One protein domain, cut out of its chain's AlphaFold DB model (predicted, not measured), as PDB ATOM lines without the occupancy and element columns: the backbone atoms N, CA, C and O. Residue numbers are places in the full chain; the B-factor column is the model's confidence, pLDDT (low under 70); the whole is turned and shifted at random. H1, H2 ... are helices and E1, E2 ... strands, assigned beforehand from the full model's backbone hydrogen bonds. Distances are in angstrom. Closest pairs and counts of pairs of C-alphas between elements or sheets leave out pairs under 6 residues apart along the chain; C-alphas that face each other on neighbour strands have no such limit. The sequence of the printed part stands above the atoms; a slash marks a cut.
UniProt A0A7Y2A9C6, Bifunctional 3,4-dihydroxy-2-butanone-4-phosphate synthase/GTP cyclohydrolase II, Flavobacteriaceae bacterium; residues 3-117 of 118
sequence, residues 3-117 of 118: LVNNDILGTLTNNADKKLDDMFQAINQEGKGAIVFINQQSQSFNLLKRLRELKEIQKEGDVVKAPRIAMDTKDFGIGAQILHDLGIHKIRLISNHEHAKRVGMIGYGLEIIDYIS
ATOM      1  N   LEU A   3      11.685  40.404 -33.810       57.72
ATOM      2  CA  LEU A   3      11.238  40.734 -32.459       57.72
ATOM      3  C   LEU A   3      12.359  40.695 -31.428       57.72
ATOM      4  O   LEU A   3      12.306  41.485 -30.506       57.72
ATOM      5  N   VAL A   4      13.367  39.828 -31.570       59.34
ATOM      6  CA  VAL A   4      14.470  39.758 -30.593       59.34
ATOM      7  C   VAL A   4      15.319  41.030 -30.636       59.34
ATOM      8  O   VAL A   4      15.735  41.506 -29.587       59.34
ATOM      9  N   ASN A   5      15.508  41.619 -31.820       58.88
ATOM     10  CA  ASN A   5      16.272  42.863 -31.978       58.88
ATOM     11  C   ASN A   5      15.448  44.109 -31.614       58.88
ATOM     12  O   ASN A   5      16.021  45.132 -31.264       58.88
ATOM     13  N   ASN A   6      14.115  44.020 -31.667       65.62
ATOM     14  CA  ASN A   6      13.191  45.096 -31.287       65.62
ATOM     15  C   ASN A   6      12.543  44.876 -29.901       65.62
ATOM     16  O   ASN A   6      11.546  45.520 -29.567       65.62
ATOM     17  N   ASP A   7      13.070  43.957 -29.089       75.25
ATOM     18  CA  ASP A   7      12.558  43.647 -27.754       75.25
ATOM     19  C   ASP A   7      13.301  44.458 -26.692       75.25
ATOM     20  O   ASP A   7      14.338  44.029 -26.196       75.25
ATOM     21  N   ILE A   8      12.737  45.598 -26.289       79.25
ATOM     22  CA  ILE A   8      13.371  46.500 -25.316       79.25
ATOM     23  C   ILE A   8      13.677  45.817 -23.973       79.25
ATOM     24  O   ILE A   8      14.715  46.073 -23.370       79.25
ATOM     25  N   LEU A   9      12.813  44.902 -23.511       83.12
ATOM     26  CA  LEU A   9      13.060  44.149 -22.276       83.12
ATOM     27  C   LEU A   9      14.179  43.132 -22.477       83.12
ATOM     28  O   LEU A   9      15.000  42.927 -21.586       83.12
ATOM     29  N   GLY A  10      14.219  42.514 -23.657       77.56
ATOM     30  CA  GLY A  10      15.310  41.661 -24.100       77.56
ATOM     31  C   GLY A  10      16.632  42.417 -24.123       77.56
ATOM     32  O   GLY A  10      17.566  41.968 -23.478       77.56
ATOM     33  N   THR A  11      16.708  43.579 -24.766       78.62
ATOM     34  CA  THR A  11      17.927  44.402 -24.842       78.62
ATOM     35  C   THR A  11      18.433  44.826 -23.463       78.62
ATOM     36  O   THR A  11      19.632  44.798 -23.210       78.62
ATOM     37  N   LEU A  12      17.533  45.187 -22.545       80.88
ATOM     38  CA  LEU A  12      17.911  45.652 -21.205       80.88
ATOM     39  C   LEU A  12      18.346  44.525 -20.255       80.88
ATOM     40  O   LEU A  12      19.021  44.791 -19.266       80.88
ATOM     41  N   THR A  13      17.937  43.280 -20.514       80.44
ATOM     42  CA  THR A  13      18.149  42.156 -19.576       80.44
ATOM     43  C   THR A  13      18.917  40.977 -20.174       80.44
ATOM     44  O   THR A  13      19.355  40.084 -19.449       80.44
ATOM     45  N   ASN A  14      19.101  40.952 -21.493       74.44
ATOM     46  CA  ASN A  14      19.866  39.958 -22.228       74.44
ATOM     47  C   ASN A  14      20.925  40.635 -23.095       74.44
ATOM     48  O   ASN A  14      20.699  41.669 -23.707       74.44
ATOM     49  N   ASN A  15      22.054  39.951 -23.247       76.62
ATOM     50  CA  ASN A  15      23.078  40.322 -24.212       76.62
ATOM     51  C   ASN A  15      22.721  39.729 -25.592       76.62
ATOM     52  O   ASN A  15      23.209  38.658 -25.963       76.62
ATOM     53  N   ALA A  16      21.743  40.339 -26.271       74.31
ATOM     54  CA  ALA A  16      21.235  39.867 -27.564       74.31
ATOM     55  C   ALA A  16      22.301  39.951 -28.667       74.31
ATOM     56  O   ALA A  16      22.409  39.020 -29.466       74.31
ATOM     57  N   ASP A  17      23.123  41.002 -28.636       78.81
ATOM     58  CA  ASP A  17      24.209  41.230 -29.591       78.81
ATOM     59  C   ASP A  17      25.248  40.114 -29.511       78.81
ATOM     60  O   ASP A  17      25.521  39.461 -30.513       78.81
ATOM     61  N   LYS A  18      25.702  39.767 -28.296       83.56
ATOM     62  CA  LYS A  18      26.643  38.655 -28.108       83.56
ATOM     63  C   LYS A  18      26.119  37.339 -28.692       83.56
ATOM     64  O   LYS A  18      26.857  36.618 -29.345       83.56
ATOM     65  N   LYS A  19      24.831  37.028 -28.508       83.00
ATOM     66  CA  LYS A  19      24.244  35.805 -29.087       83.00
ATOM     67  C   LYS A  19      24.207  35.830 -30.610       83.00
ATOM     68  O   LYS A  19      24.285  34.773 -31.227       83.00
ATOM     69  N   LEU A  20      23.978  36.999 -31.206       84.12
ATOM     70  CA  LEU A  20      24.040  37.163 -32.654       84.12
ATOM     71  C   LEU A  20      25.468  36.953 -33.149       84.12
ATOM     72  O   LEU A  20      25.649  36.183 -34.090       84.12
ATOM     73  N   ASP A  21      26.449  37.547 -32.473       89.88
ATOM     74  CA  ASP A  21      27.869  37.353 -32.773       89.88
ATOM     75  C   ASP A  21      28.254  35.872 -32.704       89.88
ATOM     76  O   ASP A  21      28.835  35.356 -33.656       89.88
ATOM     77  N   ASP A  22      27.842  35.161 -31.648       91.31
ATOM     78  CA  ASP A  22      28.093  33.725 -31.478       91.31
ATOM     79  C   ASP A  22      27.478  32.902 -32.644       91.31
ATOM     80  O   ASP A  22      28.128  32.016 -33.205       91.31
ATOM     81  N   MET A  23      26.252  33.232 -33.098       90.25
ATOM     82  CA  MET A  23      25.626  32.579 -34.270       90.25
ATOM     83  C   MET A  23      26.387  32.847 -35.570       90.25
ATOM     84  O   MET A  23      26.601  31.928 -36.366       90.25
ATOM     85  N   PHE A  24      26.777  34.101 -35.815       92.00
ATOM     86  CA  PHE A  24      27.549  34.461 -37.003       92.00
ATOM     87  C   PHE A  24      28.937  33.821 -36.976       92.00
ATOM     88  O   PHE A  24      29.418  33.366 -38.014       92.00
ATOM     89  N   GLN A  25      29.559  33.719 -35.801       94.56
ATOM     90  CA  GLN A  25      30.831  33.034 -35.627       94.56
ATOM     91  C   GLN A  25      30.715  31.545 -35.972       94.56
ATOM     92  O   GLN A  25      31.553  31.047 -36.724       94.56
ATOM     93  N   ALA A  26      29.666  30.859 -35.507       93.56
ATOM     94  CA  ALA A  26      29.417  29.458 -35.855       93.56
ATOM     95  C   ALA A  26      29.253  29.261 -37.377       93.56
ATOM     96  O   ALA A  26      29.835  28.348 -37.957       93.56
ATOM     97  N   ILE A  27      28.529  30.159 -38.056       94.25
ATOM     98  CA  ILE A  27      28.383  30.113 -39.524       94.25
ATOM     99  C   ILE A  27      29.720  30.365 -40.230       94.25
ATOM    100  O   ILE A  27      30.046  29.671 -41.194       94.25
ATOM    101  N   ASN A  28      30.499  31.336 -39.750       94.69
ATOM    102  CA  ASN A  28      31.802  31.667 -40.323       94.69
ATOM    103  C   ASN A  28      32.802  30.514 -40.182       94.69
ATOM    104  O   ASN A  28      33.552  30.255 -41.121       94.69
ATOM    105  N   GLN A  29      32.792  29.794 -39.055       95.25
ATOM    106  CA  GLN A  29      33.629  28.605 -38.847       95.25
ATOM    107  C   GLN A  29      33.307  27.486 -39.848       95.25
ATOM    108  O   GLN A  29      34.209  26.793 -40.308       95.25
ATOM    109  N   GLU A  30      32.037  27.346 -40.226       93.38
ATOM    110  CA  GLU A  30      31.579  26.362 -41.214       93.38
ATOM    111  C   GLU A  30      31.781  26.819 -42.671       93.38
ATOM    112  O   GLU A  30      31.620  26.033 -43.609       93.38
ATOM    113  N   GLY A  31      32.100  28.102 -42.886       94.69
ATOM    114  CA  GLY A  31      32.347  28.713 -44.197       94.69
ATOM    115  C   GLY A  31      31.112  28.852 -45.097       94.69
ATOM    116  O   GLY A  31      31.210  29.407 -46.192       94.69
ATOM    117  N   LYS A  32      29.947  28.353 -44.665       93.25
ATOM    118  CA  LYS A  32      28.664  28.461 -45.370       93.25
ATOM    119  C   LYS A  32      27.490  28.329 -44.403       93.25
ATOM    120  O   LYS A  32      27.502  27.497 -43.500       93.25
ATOM    121  N   GLY A  33      26.431  29.090 -44.648       93.12
ATOM    122  CA  GLY A  33      25.197  29.012 -43.876       93.12
ATOM    123  C   GLY A  33      24.175  30.048 -44.323       93.12
ATOM    124  O   GLY A  33      24.459  30.889 -45.173       93.12
ATOM    125  N   ALA A  34      22.982  29.975 -43.744       92.31
ATOM    126  CA  ALA A  34      21.908  30.931 -43.975       92.31
ATOM    127  C   ALA A  34      21.243  31.289 -42.642       92.31
ATOM    128  O   ALA A  34      21.042  30.419 -41.793       92.31
ATOM    129  N   ILE A  35      20.865  32.559 -42.480       90.75
ATOM    130  CA  ILE A  35      20.037  33.028 -41.366       90.75
ATOM    131  C   ILE A  35      18.726  33.557 -41.933       90.75
ATOM    132  O   ILE A  35      18.723  34.447 -42.782       90.75
ATOM    133  N   VAL A  36      17.608  33.037 -41.429       89.00
ATOM    134  CA  VAL A  36      16.268  33.492 -41.807       89.00
ATOM    135  C   VAL A  36      15.686  34.349 -40.687       89.00
ATOM    136  O   VAL A  36      15.362  33.865 -39.598       89.00
ATOM    137  N   PHE A  37      15.525  35.644 -40.957       86.06
ATOM    138  CA  PHE A  37      14.849  36.570 -40.054       86.06
ATOM    139  C   PHE A  37      13.361  36.655 -40.400       86.06
ATOM    140  O   PHE A  37      12.962  37.373 -41.308       86.06
ATOM    141  N   ILE A  38      12.528  35.936 -39.645       82.94
ATOM    142  CA  ILE A  38      11.072  36.089 -39.736       82.94
ATOM    143  C   ILE A  38      10.654  37.361 -38.999       82.94
ATOM    144  O   ILE A  38      10.934  37.521 -37.803       82.94
ATOM    145  N   ASN A  39       9.994  38.261 -39.727       77.25
ATOM    146  CA  ASN A  39       9.391  39.457 -39.163       77.25
ATOM    147  C   ASN A  39       8.016  39.113 -38.582       77.25
ATOM    148  O   ASN A  39       7.031  39.008 -39.309       77.25
ATOM    149  N   GLN A  40       7.959  38.922 -37.269       69.88
ATOM    150  CA  GLN A  40       6.706  38.721 -36.550       69.88
ATOM    151  C   GLN A  40       6.151  40.090 -36.144       69.88
ATOM    152  O   GLN A  40       6.870  40.909 -35.570       69.88
ATOM    153  N   GLN A  41       4.866  40.342 -36.395       68.31
ATOM    154  CA  GLN A  41       4.207  41.515 -35.821       68.31
ATOM    155  C   GLN A  41       4.095  41.343 -34.300       68.31
ATOM    156  O   GLN A  41       3.563  40.345 -33.812       68.31
ATOM    157  N   SER A  42       4.596  42.314 -33.535       63.44
ATOM    158  CA  SER A  42       4.461  42.315 -32.080       63.44
ATOM    159  C   SER A  42       3.013  42.607 -31.687       63.44
ATOM    160  O   SER A  42       2.481  43.685 -31.942       63.44
ATOM    161  N   GLN A  43       2.363  41.663 -31.007       62.84
ATOM    162  CA  GLN A  43       1.102  41.953 -30.329       62.84
ATOM    163  C   GLN A  43       1.396  42.731 -29.042       62.84
ATOM    164  O   GLN A  43       2.061  42.222 -28.139       62.84
ATOM    165  N   SER A  44       0.877  43.954 -28.926       58.34
ATOM    166  CA  SER A  44       1.095  44.858 -27.782       58.34
ATOM    167  C   SER A  44       0.732  44.235 -26.420       58.34
ATOM    168  O   SER A  44       1.332  44.577 -25.404       58.34
ATOM    169  N   PHE A  45      -0.193  43.264 -26.391       58.16
ATOM    170  CA  PHE A  45      -0.582  42.515 -25.185       58.16
ATOM    171  C   PHE A  45       0.576  41.711 -24.564       58.16
ATOM    172  O   PHE A  45       0.601  41.469 -23.357       58.16
ATOM    173  N   ASN A  46       1.573  41.340 -25.371       74.62
ATOM    174  CA  ASN A  46       2.732  40.577 -24.922       74.62
ATOM    175  C   ASN A  46       3.627  41.400 -23.969       74.62
ATOM    176  O   ASN A  46       4.133  40.873 -22.981       74.62
ATOM    177  N   LEU A  47       3.756  42.715 -24.188       80.31
ATOM    178  CA  LEU A  47       4.659  43.556 -23.394       80.31
ATOM    179  C   LEU A  47       4.199  43.725 -21.939       80.31
ATOM    180  O   LEU A  47       4.990  43.523 -21.023       80.31
ATOM    181  N   LEU A  48       2.923  44.056 -21.707       85.75
ATOM    182  CA  LEU A  48       2.401  44.265 -20.347       85.75
ATOM    183  C   LEU A  48       2.456  42.988 -19.504       85.75
ATOM    184  O   LEU A  48       2.788  43.043 -18.320       85.75
ATOM    185  N   LYS A  49       2.160  41.834 -20.112       85.69
ATOM    186  CA  LYS A  49       2.283  40.533 -19.447       85.69
ATOM    187  C   LYS A  49       3.735  40.265 -19.039       85.69
ATOM    188  O   LYS A  49       3.986  39.960 -17.877       85.69
ATOM    189  N   ARG A  50       4.683  40.458 -19.962       88.12
ATOM    190  CA  ARG A  50       6.119  40.266 -19.697       88.12
ATOM    191  C   ARG A  50       6.661  41.225 -18.642       88.12
ATOM    192  O   ARG A  50       7.491  40.814 -17.844       88.12
ATOM    193  N   LEU A  51       6.177  42.467 -18.600       88.62
ATOM    194  CA  LEU A  51       6.526  43.429 -17.549       88.62
ATOM    195  C   LEU A  51       6.055  42.971 -16.167       88.62
ATOM    196  O   LEU A  51       6.814  43.071 -15.208       88.62
ATOM    197  N   ARG A  52       4.819  42.461 -16.059       89.62
ATOM    198  CA  ARG A  52       4.312  41.904 -14.795       89.62
ATOM    199  C   ARG A  52       5.167  40.725 -14.347       89.62
ATOM    200  O   ARG A  52       5.659  40.741 -13.233       89.62
ATOM    201  N   GLU A  53       5.397  39.758 -15.230       90.06
ATOM    202  CA  GLU A  53       6.234  38.592 -14.924       90.06
ATOM    203  C   GLU A  53       7.665  38.987 -14.536       90.06
ATOM    204  O   GLU A  53       8.188  38.466 -13.556       90.06
ATOM    205  N   LEU A  54       8.280  39.936 -15.253       89.88
ATOM    206  CA  LEU A  54       9.610  40.448 -14.924       89.88
ATOM    207  C   LEU A  54       9.635  41.079 -13.526       89.88
ATOM    208  O   LEU A  54      10.547  40.798 -12.758       89.88
ATOM    209  N   LYS A  55       8.618  41.874 -13.173       89.19
ATOM    210  CA  LYS A  55       8.503  42.480 -11.842       89.19
ATOM    211  C   LYS A  55       8.417  41.428 -10.731       89.19
ATOM    212  O   LYS A  55       9.052  41.609  -9.700       89.19
ATOM    213  N   GLU A  56       7.660  40.352 -10.937       90.62
ATOM    214  CA  GLU A  56       7.493  39.284  -9.937       90.62
ATOM    215  C   GLU A  56       8.786  38.488  -9.693       90.62
ATOM    216  O   GLU A  56       9.046  38.053  -8.574       90.62
ATOM    217  N   ILE A  57       9.605  38.285 -10.731       90.56
ATOM    218  CA  ILE A  57      10.860  37.523 -10.610       90.56
ATOM    219  C   ILE A  57      12.057  38.390 -10.210       90.56
ATOM    220  O   ILE A  57      13.102  37.845  -9.847       90.56
ATOM    221  N   GLN A  58      11.941  39.715 -10.318       88.19
ATOM    222  CA  GLN A  58      13.045  40.631 -10.068       88.19
ATOM    223  C   GLN A  58      13.360  40.727  -8.574       88.19
ATOM    224  O   GLN A  58      12.472  40.829  -7.730       88.19
ATOM    225  N   LYS A  59      14.655  40.704  -8.258       86.31
ATOM    226  CA  LYS A  59      15.175  40.854  -6.900       86.31
ATOM    227  C   LYS A  59      16.010  42.117  -6.814       86.31
ATOM    228  O   LYS A  59      16.641  42.527  -7.788       86.31
ATOM    229  N   GLU A  60      15.989  42.741  -5.648       84.69
ATOM    230  CA  GLU A  60      16.780  43.937  -5.390       84.69
ATOM    231  C   GLU A  60      18.274  43.624  -5.552       84.69
ATOM    232  O   GLU A  60      18.775  42.655  -4.985       84.69
ATOM    233  N   GLY A  61      18.966  44.418  -6.373       81.69
ATOM    234  CA  GLY A  61      20.385  44.230  -6.691       81.69
ATOM    235  C   GLY A  61      20.692  43.312  -7.882       81.69
ATOM    236  O   GLY A  61      21.817  43.357  -8.371       81.69
ATOM    237  N   ASP A  62      19.712  42.565  -8.412       84.44
ATOM    238  CA  ASP A  62      19.934  41.589  -9.487       84.44
ATOM    239  C   ASP A  62      19.180  41.940 -10.783       84.44
ATOM    240  O   ASP A  62      17.965  42.169 -10.805       84.44
ATOM    241  N   VAL A  63      19.892  41.905 -11.916       79.75
ATOM    242  CA  VAL A  63      19.273  41.986 -13.249       79.75
ATOM    243  C   VAL A  63      18.809  40.592 -13.663       79.75
ATOM    244  O   VAL A  63      19.598  39.750 -14.095       79.75
ATOM    245  N   VAL A  64      17.507  40.341 -13.536       87.00
ATOM    246  CA  VAL A  64      16.886  39.084 -13.967       87.00
ATOM    247  C   VAL A  64      16.521  39.162 -15.451       87.00
ATOM    248  O   VAL A  64      16.064  40.191 -15.946       87.00
ATOM    249  N   LYS A  65      16.720  38.057 -16.179       84.12
ATOM    250  CA  LYS A  65      16.395  37.965 -17.609       84.12
ATOM    251  C   LYS A  65      14.890  38.069 -17.828       84.12
ATOM    252  O   LYS A  65      14.126  37.310 -17.232       84.12
ATOM    253  N   ALA A  66      14.477  38.940 -18.746       85.12
ATOM    254  CA  ALA A  66      13.081  39.057 -19.134       85.12
ATOM    255  C   ALA A  66      12.535  37.722 -19.678       85.12
ATOM    256  O   ALA A  66      13.242  37.023 -20.422       85.12
ATOM    257  N   PRO A  67      11.266  37.383 -19.379       82.81
ATOM    258  CA  PRO A  67      10.588  36.245 -19.990       82.81
ATOM    259  C   PRO A  67      10.676  36.316 -21.516       82.81
ATOM    260  O   PRO A  67      10.597  37.398 -22.103       82.81
ATOM    261  N   ARG A  68      10.863  35.172 -22.178       76.81
ATOM    262  CA  ARG A  68      11.044  35.125 -23.636       76.81
ATOM    263  C   ARG A  68       9.723  35.346 -24.366       76.81
ATOM    264  O   ARG A  68       8.674  34.889 -23.920       76.81
ATOM    265  N   ILE A  69       9.795  35.968 -25.537       76.62
ATOM    266  CA  ILE A  69       8.682  35.978 -26.488       76.62
ATOM    267  C   ILE A  69       8.546  34.557 -27.052       76.62
ATOM    268  O   ILE A  69       9.499  34.022 -27.623       76.62
ATOM    269  N   ALA A  70       7.384  33.934 -26.863       73.31
ATOM    270  CA  ALA A  70       7.086  32.645 -27.473       73.31
ATOM    271  C   ALA A  70       6.999  32.806 -28.999       73.31
ATOM    272  O   ALA A  70       6.278  33.675 -29.484       73.31
ATOM    273  N   MET A  71       7.739  31.979 -29.740       70.44
ATOM    274  CA  MET A  71       7.589  31.892 -31.195       70.44
ATOM    275  C   MET A  71       6.348  31.068 -31.535       70.44
ATOM    276  O   MET A  71       6.085  30.063 -30.868       70.44
ATOM    277  N   ASP A  72       5.613  31.461 -32.576       72.06
ATOM    278  CA  ASP A  72       4.514  30.649 -33.094       72.06
ATOM    279  C   ASP A  72       5.089  29.502 -33.940       72.06
ATOM    280  O   ASP A  72       6.041  29.659 -34.706       72.06
ATOM    281  N   THR A  73       4.475  28.329 -33.831       71.88
ATOM    282  CA  THR A  73       4.661  27.199 -34.749       71.88
ATOM    283  C   THR A  73       4.562  27.599 -36.227       71.88
ATOM    284  O   THR A  73       5.315  27.076 -37.049       71.88
ATOM    285  N   LYS A  74       3.699  28.568 -36.569       74.62
ATOM    286  CA  LYS A  74       3.557  29.095 -37.937       74.62
ATOM    287  C   LYS A  74       4.844  29.715 -38.476       74.62
ATOM    288  O   LYS A  74       5.147  29.552 -39.654       74.62
ATOM    289  N   ASP A  75       5.628  30.365 -37.619       76.38
ATOM    290  CA  ASP A  75       6.869  31.030 -38.027       76.38
ATOM    291  C   ASP A  75       7.928  30.026 -38.483       76.38
ATOM    292  O   ASP A  75       8.692  30.293 -39.412       76.38
ATOM    293  N   PHE A  76       7.940  28.838 -37.869       78.88
ATOM    294  CA  PHE A  76       8.794  27.740 -38.306       78.88
ATOM    295  C   PHE A  76       8.384  27.222 -39.684       78.88
ATOM    296  O   PHE A  76       9.259  26.953 -40.499       78.88
ATOM    297  N   GLY A  77       7.079  27.123 -39.960       84.38
ATOM    298  CA  GLY A  77       6.573  26.730 -41.277       84.38
ATOM    299  C   GLY A  77       6.969  27.719 -42.375       84.38
ATOM    300  O   GLY A  77       7.443  27.305 -43.428       84.38
ATOM    301  N   ILE A  78       6.867  29.026 -42.108       87.56
ATOM    302  CA  ILE A  78       7.298  30.066 -43.057       87.56
ATOM    303  C   ILE A  78       8.810  29.975 -43.300       87.56
ATOM    304  O   ILE A  78       9.252  29.951 -44.445       87.56
ATOM    305  N   GLY A  79       9.615  29.875 -42.235       88.31
ATOM    306  CA  GLY A  79      11.065  29.704 -42.370       88.31
ATOM    307  C   GLY A  79      11.437  28.442 -43.149       88.31
ATOM    308  O   GLY A  79      12.372  28.465 -43.947       88.31
ATOM    309  N   ALA A  80      10.673  27.365 -42.960       88.69
ATOM    310  CA  ALA A  80      10.871  26.117 -43.670       88.69
ATOM    311  C   ALA A  80      10.596  26.240 -45.177       88.69
ATOM    312  O   ALA A  80      11.412  25.800 -45.983       88.69
ATOM    313  N   GLN A  81       9.494  26.895 -45.553       89.56
ATOM    314  CA  GLN A  81       9.151  27.158 -46.954       89.56
ATOM    315  C   GLN A  81      10.193  28.042 -47.643       89.56
ATOM    316  O   GLN A  81      10.626  27.719 -48.741       89.56
ATOM    317  N   ILE A  82      10.671  29.095 -46.968       92.94
ATOM    318  CA  ILE A  82      11.725  29.967 -47.509       92.94
ATOM    319  C   ILE A  82      12.981  29.157 -47.844       92.94
ATOM    320  O   ILE A  82      13.537  29.298 -48.928       92.94
ATOM    321  N   LEU A  83      13.443  28.304 -46.925       93.31
ATOM    322  CA  LEU A  83      14.628  27.477 -47.162       93.31
ATOM    323  C   LEU A  83      14.401  26.470 -48.299       93.31
ATOM    324  O   LEU A  83      15.277  26.310 -49.146       93.31
ATOM    325  N   HIS A  84      13.225  25.842 -48.342       92.19
ATOM    326  CA  HIS A  84      12.850  24.917 -49.406       92.19
ATOM    327  C   HIS A  84      12.859  25.592 -50.787       92.19
ATOM    328  O   HIS A  84      13.449  25.056 -51.723       92.19
ATOM    329  N   ASP A  85      12.264  26.780 -50.910       93.19
ATOM    330  CA  ASP A  85      12.201  27.540 -52.166       93.19
ATOM    331  C   ASP A  85      13.587  28.015 -52.633       93.19
ATOM    332  O   ASP A  85      13.822  28.195 -53.828       93.19
ATOM    333  N   LEU A  86      14.536  28.156 -51.702       94.44
ATOM    334  CA  LEU A  86      15.952  28.416 -51.985       94.44
ATOM    335  C   LEU A  86      16.752  27.143 -52.333       94.44
ATOM    336  O   LEU A  86      17.965  27.221 -52.530       94.44
ATOM    337  N   GLY A  87      16.110  25.973 -52.395       93.88
ATOM    338  CA  GLY A  87      16.751  24.686 -52.685       93.88
ATOM    339  C   GLY A  87      17.540  24.093 -51.511       93.88
ATOM    340  O   GLY A  87      18.361  23.190 -51.692       93.88
ATOM    341  N   ILE A  88      17.332  24.600 -50.293       93.94
ATOM    342  CA  ILE A  88      17.983  24.103 -49.081       93.94
ATOM    343  C   ILE A  88      17.068  23.043 -48.467       93.94
ATOM    344  O   ILE A  88      16.039  23.373 -47.892       93.94
ATOM    345  N   HIS A  89      17.453  21.768 -48.570       91.75
ATOM    346  CA  HIS A  89      16.621  20.638 -48.121       91.75
ATOM    347  C   HIS A  89      17.201  19.865 -46.935       91.75
ATOM    348  O   HIS A  89      16.453  19.308 -46.140       91.75
ATOM    349  N   LYS A  90      18.531  19.834 -46.787       92.44
ATOM    350  CA  LYS A  90      19.218  19.177 -45.667       92.44
ATOM    351  C   LYS A  90      20.012  20.209 -44.890       92.44
ATOM    352  O   LYS A  90      20.885  20.863 -45.462       92.44
ATOM    353  N   ILE A  91      19.718  20.357 -43.605       91.94
ATOM    354  CA  ILE A  91      20.304  21.410 -42.773       91.94
ATOM    355  C   ILE A  91      20.946  20.847 -41.512       91.94
ATOM    356  O   ILE A  91      20.424  19.929 -40.879       91.94
ATOM    357  N   ARG A  92      22.064  21.459 -41.118       91.88
ATOM    358  CA  ARG A  92      22.569  21.385 -39.747       91.88
ATOM    359  C   ARG A  92      22.016  22.588 -39.006       91.88
ATOM    360  O   ARG A  92      22.224  23.726 -39.425       91.88
ATOM    361  N   LEU A  93      21.222  22.337 -37.980       89.69
ATOM    362  CA  LEU A  93      20.456  23.375 -37.314       89.69
ATOM    363  C   LEU A  93      21.254  23.968 -36.154       89.69
ATOM    364  O   LEU A  93      21.560  23.276 -35.187       89.69
ATOM    365  N   ILE A  94      21.510  25.271 -36.217       90.19
ATOM    366  CA  ILE A  94      22.122  26.022 -35.120       90.19
ATOM    367  C   ILE A  94      21.070  26.249 -34.014       90.19
ATOM    368  O   ILE A  94      20.038  26.889 -34.250       90.19
ATOM    369  N   SER A  95      21.268  25.684 -32.817       84.81
ATOM    370  CA  SER A  95      20.333  25.831 -31.690       84.81
ATOM    371  C   SER A  95      20.946  25.488 -30.330       84.81
ATOM    372  O   SER A  95      21.559  24.443 -30.166       84.81
ATOM    373  N   ASN A  96      20.641  26.307 -29.317       78.62
ATOM    374  CA  ASN A  96      21.061  26.082 -27.921       78.62
ATOM    375  C   ASN A  96      19.976  25.404 -27.073       78.62
ATOM    376  O   ASN A  96      20.016  25.428 -25.843       78.62
ATOM    377  N   HIS A  97      18.947  24.877 -27.730       70.44
ATOM    378  CA  HIS A  97      17.857  24.157 -27.094       70.44
ATOM    379  C   HIS A  97      17.822  22.745 -27.647       70.44
ATOM    380  O   HIS A  97      17.506  22.536 -28.818       70.44
ATOM    381  N   GLU A  98      18.135  21.788 -26.784       53.28
ATOM    382  CA  GLU A  98      18.112  20.378 -27.130       53.28
ATOM    383  C   GLU A  98      16.682  19.902 -27.426       53.28
ATOM    384  O   GLU A  98      15.750  20.103 -26.648       53.28
ATOM    385  N   HIS A  99      16.526  19.261 -28.586       55.88
ATOM    386  CA  HIS A  99      15.487  18.267 -28.871       55.88
ATOM    387  C   HIS A  99      14.018  18.654 -28.617       55.88
ATOM    388  O   HIS A  99      13.184  17.787 -28.348       55.88
ATOM    389  N   ALA A 100      13.629  19.919 -28.799       56.31
ATOM    390  CA  ALA A 100      12.214  20.218 -29.019       56.31
ATOM    391  C   ALA A 100      11.793  19.518 -30.321       56.31
ATOM    392  O   ALA A 100      12.317  19.857 -31.381       56.31
ATOM    393  N   LYS A 101      10.902  18.515 -30.253       53.00
ATOM    394  CA  LYS A 101      10.389  17.801 -31.433       53.00
ATOM    395  C   LYS A 101       9.861  18.825 -32.439       53.00
ATOM    396  O   LYS A 101       8.760  19.344 -32.280       53.00
ATOM    397  N   ARG A 102      10.639  19.117 -33.482       64.00
ATOM    398  CA  ARG A 102      10.236  20.020 -34.568       64.00
ATOM    399  C   ARG A 102       9.386  19.234 -35.560       64.00
ATOM    400  O   ARG A 102       9.789  18.968 -36.689       64.00
ATOM    401  N   VAL A 103       8.232  18.778 -35.073       55.41
ATOM    402  CA  VAL A 103       7.222  18.076 -35.869       55.41
ATOM    403  C   VAL A 103       6.779  19.029 -36.978       55.41
ATOM    404  O   VAL A 103       6.359  20.144 -36.692       55.41
ATOM    405  N   GLY A 104       6.921  18.611 -38.236       62.66
ATOM    406  CA  GLY A 104       6.462  19.380 -39.397       62.66
ATOM    407  C   GLY A 104       7.544  19.780 -40.400       62.66
ATOM    408  O   GLY A 104       7.197  19.981 -41.554       62.66
ATOM    409  N   MET A 105       8.835  19.805 -40.038       71.31
ATOM    410  CA  MET A 105       9.921  20.178 -40.976       71.31
ATOM    411  C   MET A 105       9.956  19.273 -42.222       71.31
ATOM    412  O   MET A 105      10.070  19.760 -43.343       71.31
ATOM    413  N   ILE A 106       9.736  17.968 -42.027       73.12
ATOM    414  CA  ILE A 106       9.663  16.975 -43.111       73.12
ATOM    415  C   ILE A 106       8.503  17.282 -44.072       73.12
ATOM    416  O   ILE A 106       8.645  17.121 -45.279       73.12
ATOM    417  N   GLY A 107       7.370  17.776 -43.556       79.81
ATOM    418  CA  GLY A 107       6.214  18.164 -44.372       79.81
ATOM    419  C   GLY A 107       6.470  19.380 -45.268       79.81
ATOM    420  O   GLY A 107       5.747  19.579 -46.236       79.81
ATOM    421  N   TYR A 108       7.517  20.154 -44.975       81.06
ATOM    422  CA  TYR A 108       7.992  21.271 -45.794       81.06
ATOM    423  C   TYR A 108       9.209  20.900 -46.658       81.06
ATOM    424  O   TYR A 108       9.861  21.784 -47.204       81.06
ATOM    425  N   GLY A 109       9.558  19.612 -46.760       84.94
ATOM    426  CA  GLY A 109      10.715  19.157 -47.536       84.94
ATOM    427  C   GLY A 109      12.070  19.532 -46.922       84.94
ATOM    428  O   GLY A 109      13.058  19.635 -47.650       84.94
ATOM    429  N   LEU A 110      12.119  19.740 -45.598       88.88
ATOM    430  CA  LEU A 110      13.346  19.972 -44.837       88.88
ATOM    431  C   LEU A 110      13.687  18.802 -43.913       88.88
ATOM    432  O   LEU A 110      12.882  18.356 -43.094       88.88
ATOM    433  N   GLU A 111      14.943  18.380 -43.978       88.38
ATOM    434  CA  GLU A 111      15.548  17.354 -43.143       88.38
ATOM    435  C   GLU A 111      16.635  17.989 -42.263       88.38
ATOM    436  O   GLU A 111      17.599  18.577 -42.760       88.38
ATOM    437  N   ILE A 112      16.487  17.880 -40.940       88.25
ATOM    438  CA  ILE A 112      17.550  18.254 -39.998       88.25
ATOM    439  C   ILE A 112      18.475  17.048 -39.860       88.25
ATOM    440  O   ILE A 112      18.063  16.027 -39.311       88.25
ATOM    441  N   ILE A 113      19.704  17.175 -40.355       91.12
ATOM    442  CA  ILE A 113      20.699  16.092 -40.360       91.12
ATOM    443  C   ILE A 113      21.681  16.176 -39.188       91.12
ATOM    444  O   ILE A 113      22.341  15.189 -38.888       91.12
ATOM    445  N   ASP A 114      21.782  17.338 -38.537       90.06
ATOM    446  CA  ASP A 114      22.656  17.561 -37.382       90.06
ATOM    447  C   ASP A 114      22.224  18.802 -36.582       90.06
ATOM    448  O   ASP A 114      21.434  19.622 -37.072       90.06
ATOM    449  N   TYR A 115      22.782  18.970 -35.384       88.69
ATOM    450  CA  TYR A 115      22.608  20.145 -34.534       88.69
ATOM    451  C   TYR A 115      23.962  20.760 -34.178       88.69
ATOM    452  O   TYR A 115      24.894  20.059 -33.801       88.69
ATOM    453  N   ILE A 116      24.049  22.087 -34.254       89.12
ATOM    454  CA  ILE A 116      25.244  22.853 -33.886       89.12
ATOM    455  C   ILE A 116      24.876  23.779 -32.724       89.12
ATOM    456  O   ILE A 116      23.923  24.558 -32.815       89.12
ATOM    457  N   SER A 117      25.619  23.696 -31.627       88.00
ATOM    458  CA  SER A 117      25.507  24.616 -30.490       88.00
ATOM    459  C   SER A 117      26.402  25.840 -30.681       88.00
ATOM    460  O   SER A 117      27.453  25.727 -31.311       88.00
TER     461      SER A 117
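AT A GLANCE: This is residues 3 to 117 of the 118 residues of the protein "Bifunctional 3,4-dihydroxy-2-butanone-4-phosphate synthase/GTP cyclohydrolase II" of Flavobacteriaceae bacterium (UniProt A0A7Y2A9C6). This is an open, elongated frame with few contacts between its parts: H1 and H3 lie towards one end, H4 and the small two-stranded sheet of E1 and E2 towards the other, and H2 runs along one long side. Residues 31 to 44 lead from H2 to H3, and residues 58 to 72 lead back from H3 to H4. The 115 printed residues hold, in order, H1, H2, H3, H4, E1 and E2; the class is mostly helix, and the sheet is parallel. The whole is only just loose, close to compact, with a radius of gyration of the C-alphas of 16.4 A and spans of 49 by 31 by 23 A.

IN THESE COORDINATES: H1 is residues 8 to 13, beginning at C-alpha 8 (13.371, 46.500, -25.316). H2, residues 16 to 30, is 21.8 A long. H3, residues 45 to 57, is 19.2 A long, and H4, residues 73 to 85, 19.0 A. E1 is residues 90 to 94, 12.9 A, and E2 residues 111 to 116, 14.5 A, ending at C-alpha 116 (25.244, 22.853, -33.886).

HOW THE PARTS SIT: H1 and H2 are close but not clearly touching, the closest C-alphas being those of Gly 10 and Ala 16, 7.1 A apart, and their lines are about perpendicular at 84 degrees. H1 and H3 are near each other, with 6 pairs of C-alphas within 10 A. H2 and H4 are apart. The closest C-alphas of H2 and E1, those of Met 23 and Ile 94, are 7.5 A apart. E1 and E2 are parallel neighbours at 29 degrees; N 91 and O 111, and N 116 and O 93, are each 2.9 A apart, within hydrogen-bond range. Every O i to N i+4 pair is within range in H1, H2 and H4, and 8 of 9 in H3.

THE WHOLE: The C-alphas of Glu 60 and Gly 87 are the two farthest apart, at 51.1 A. The printed part has no cut. The links H2 to H3, H3 to H4 and E1 to E2 are long. Mean pLDDT of the printed part is 81.7; residues 3 to 6, 40 to 45 and 98 to 104 are under 70.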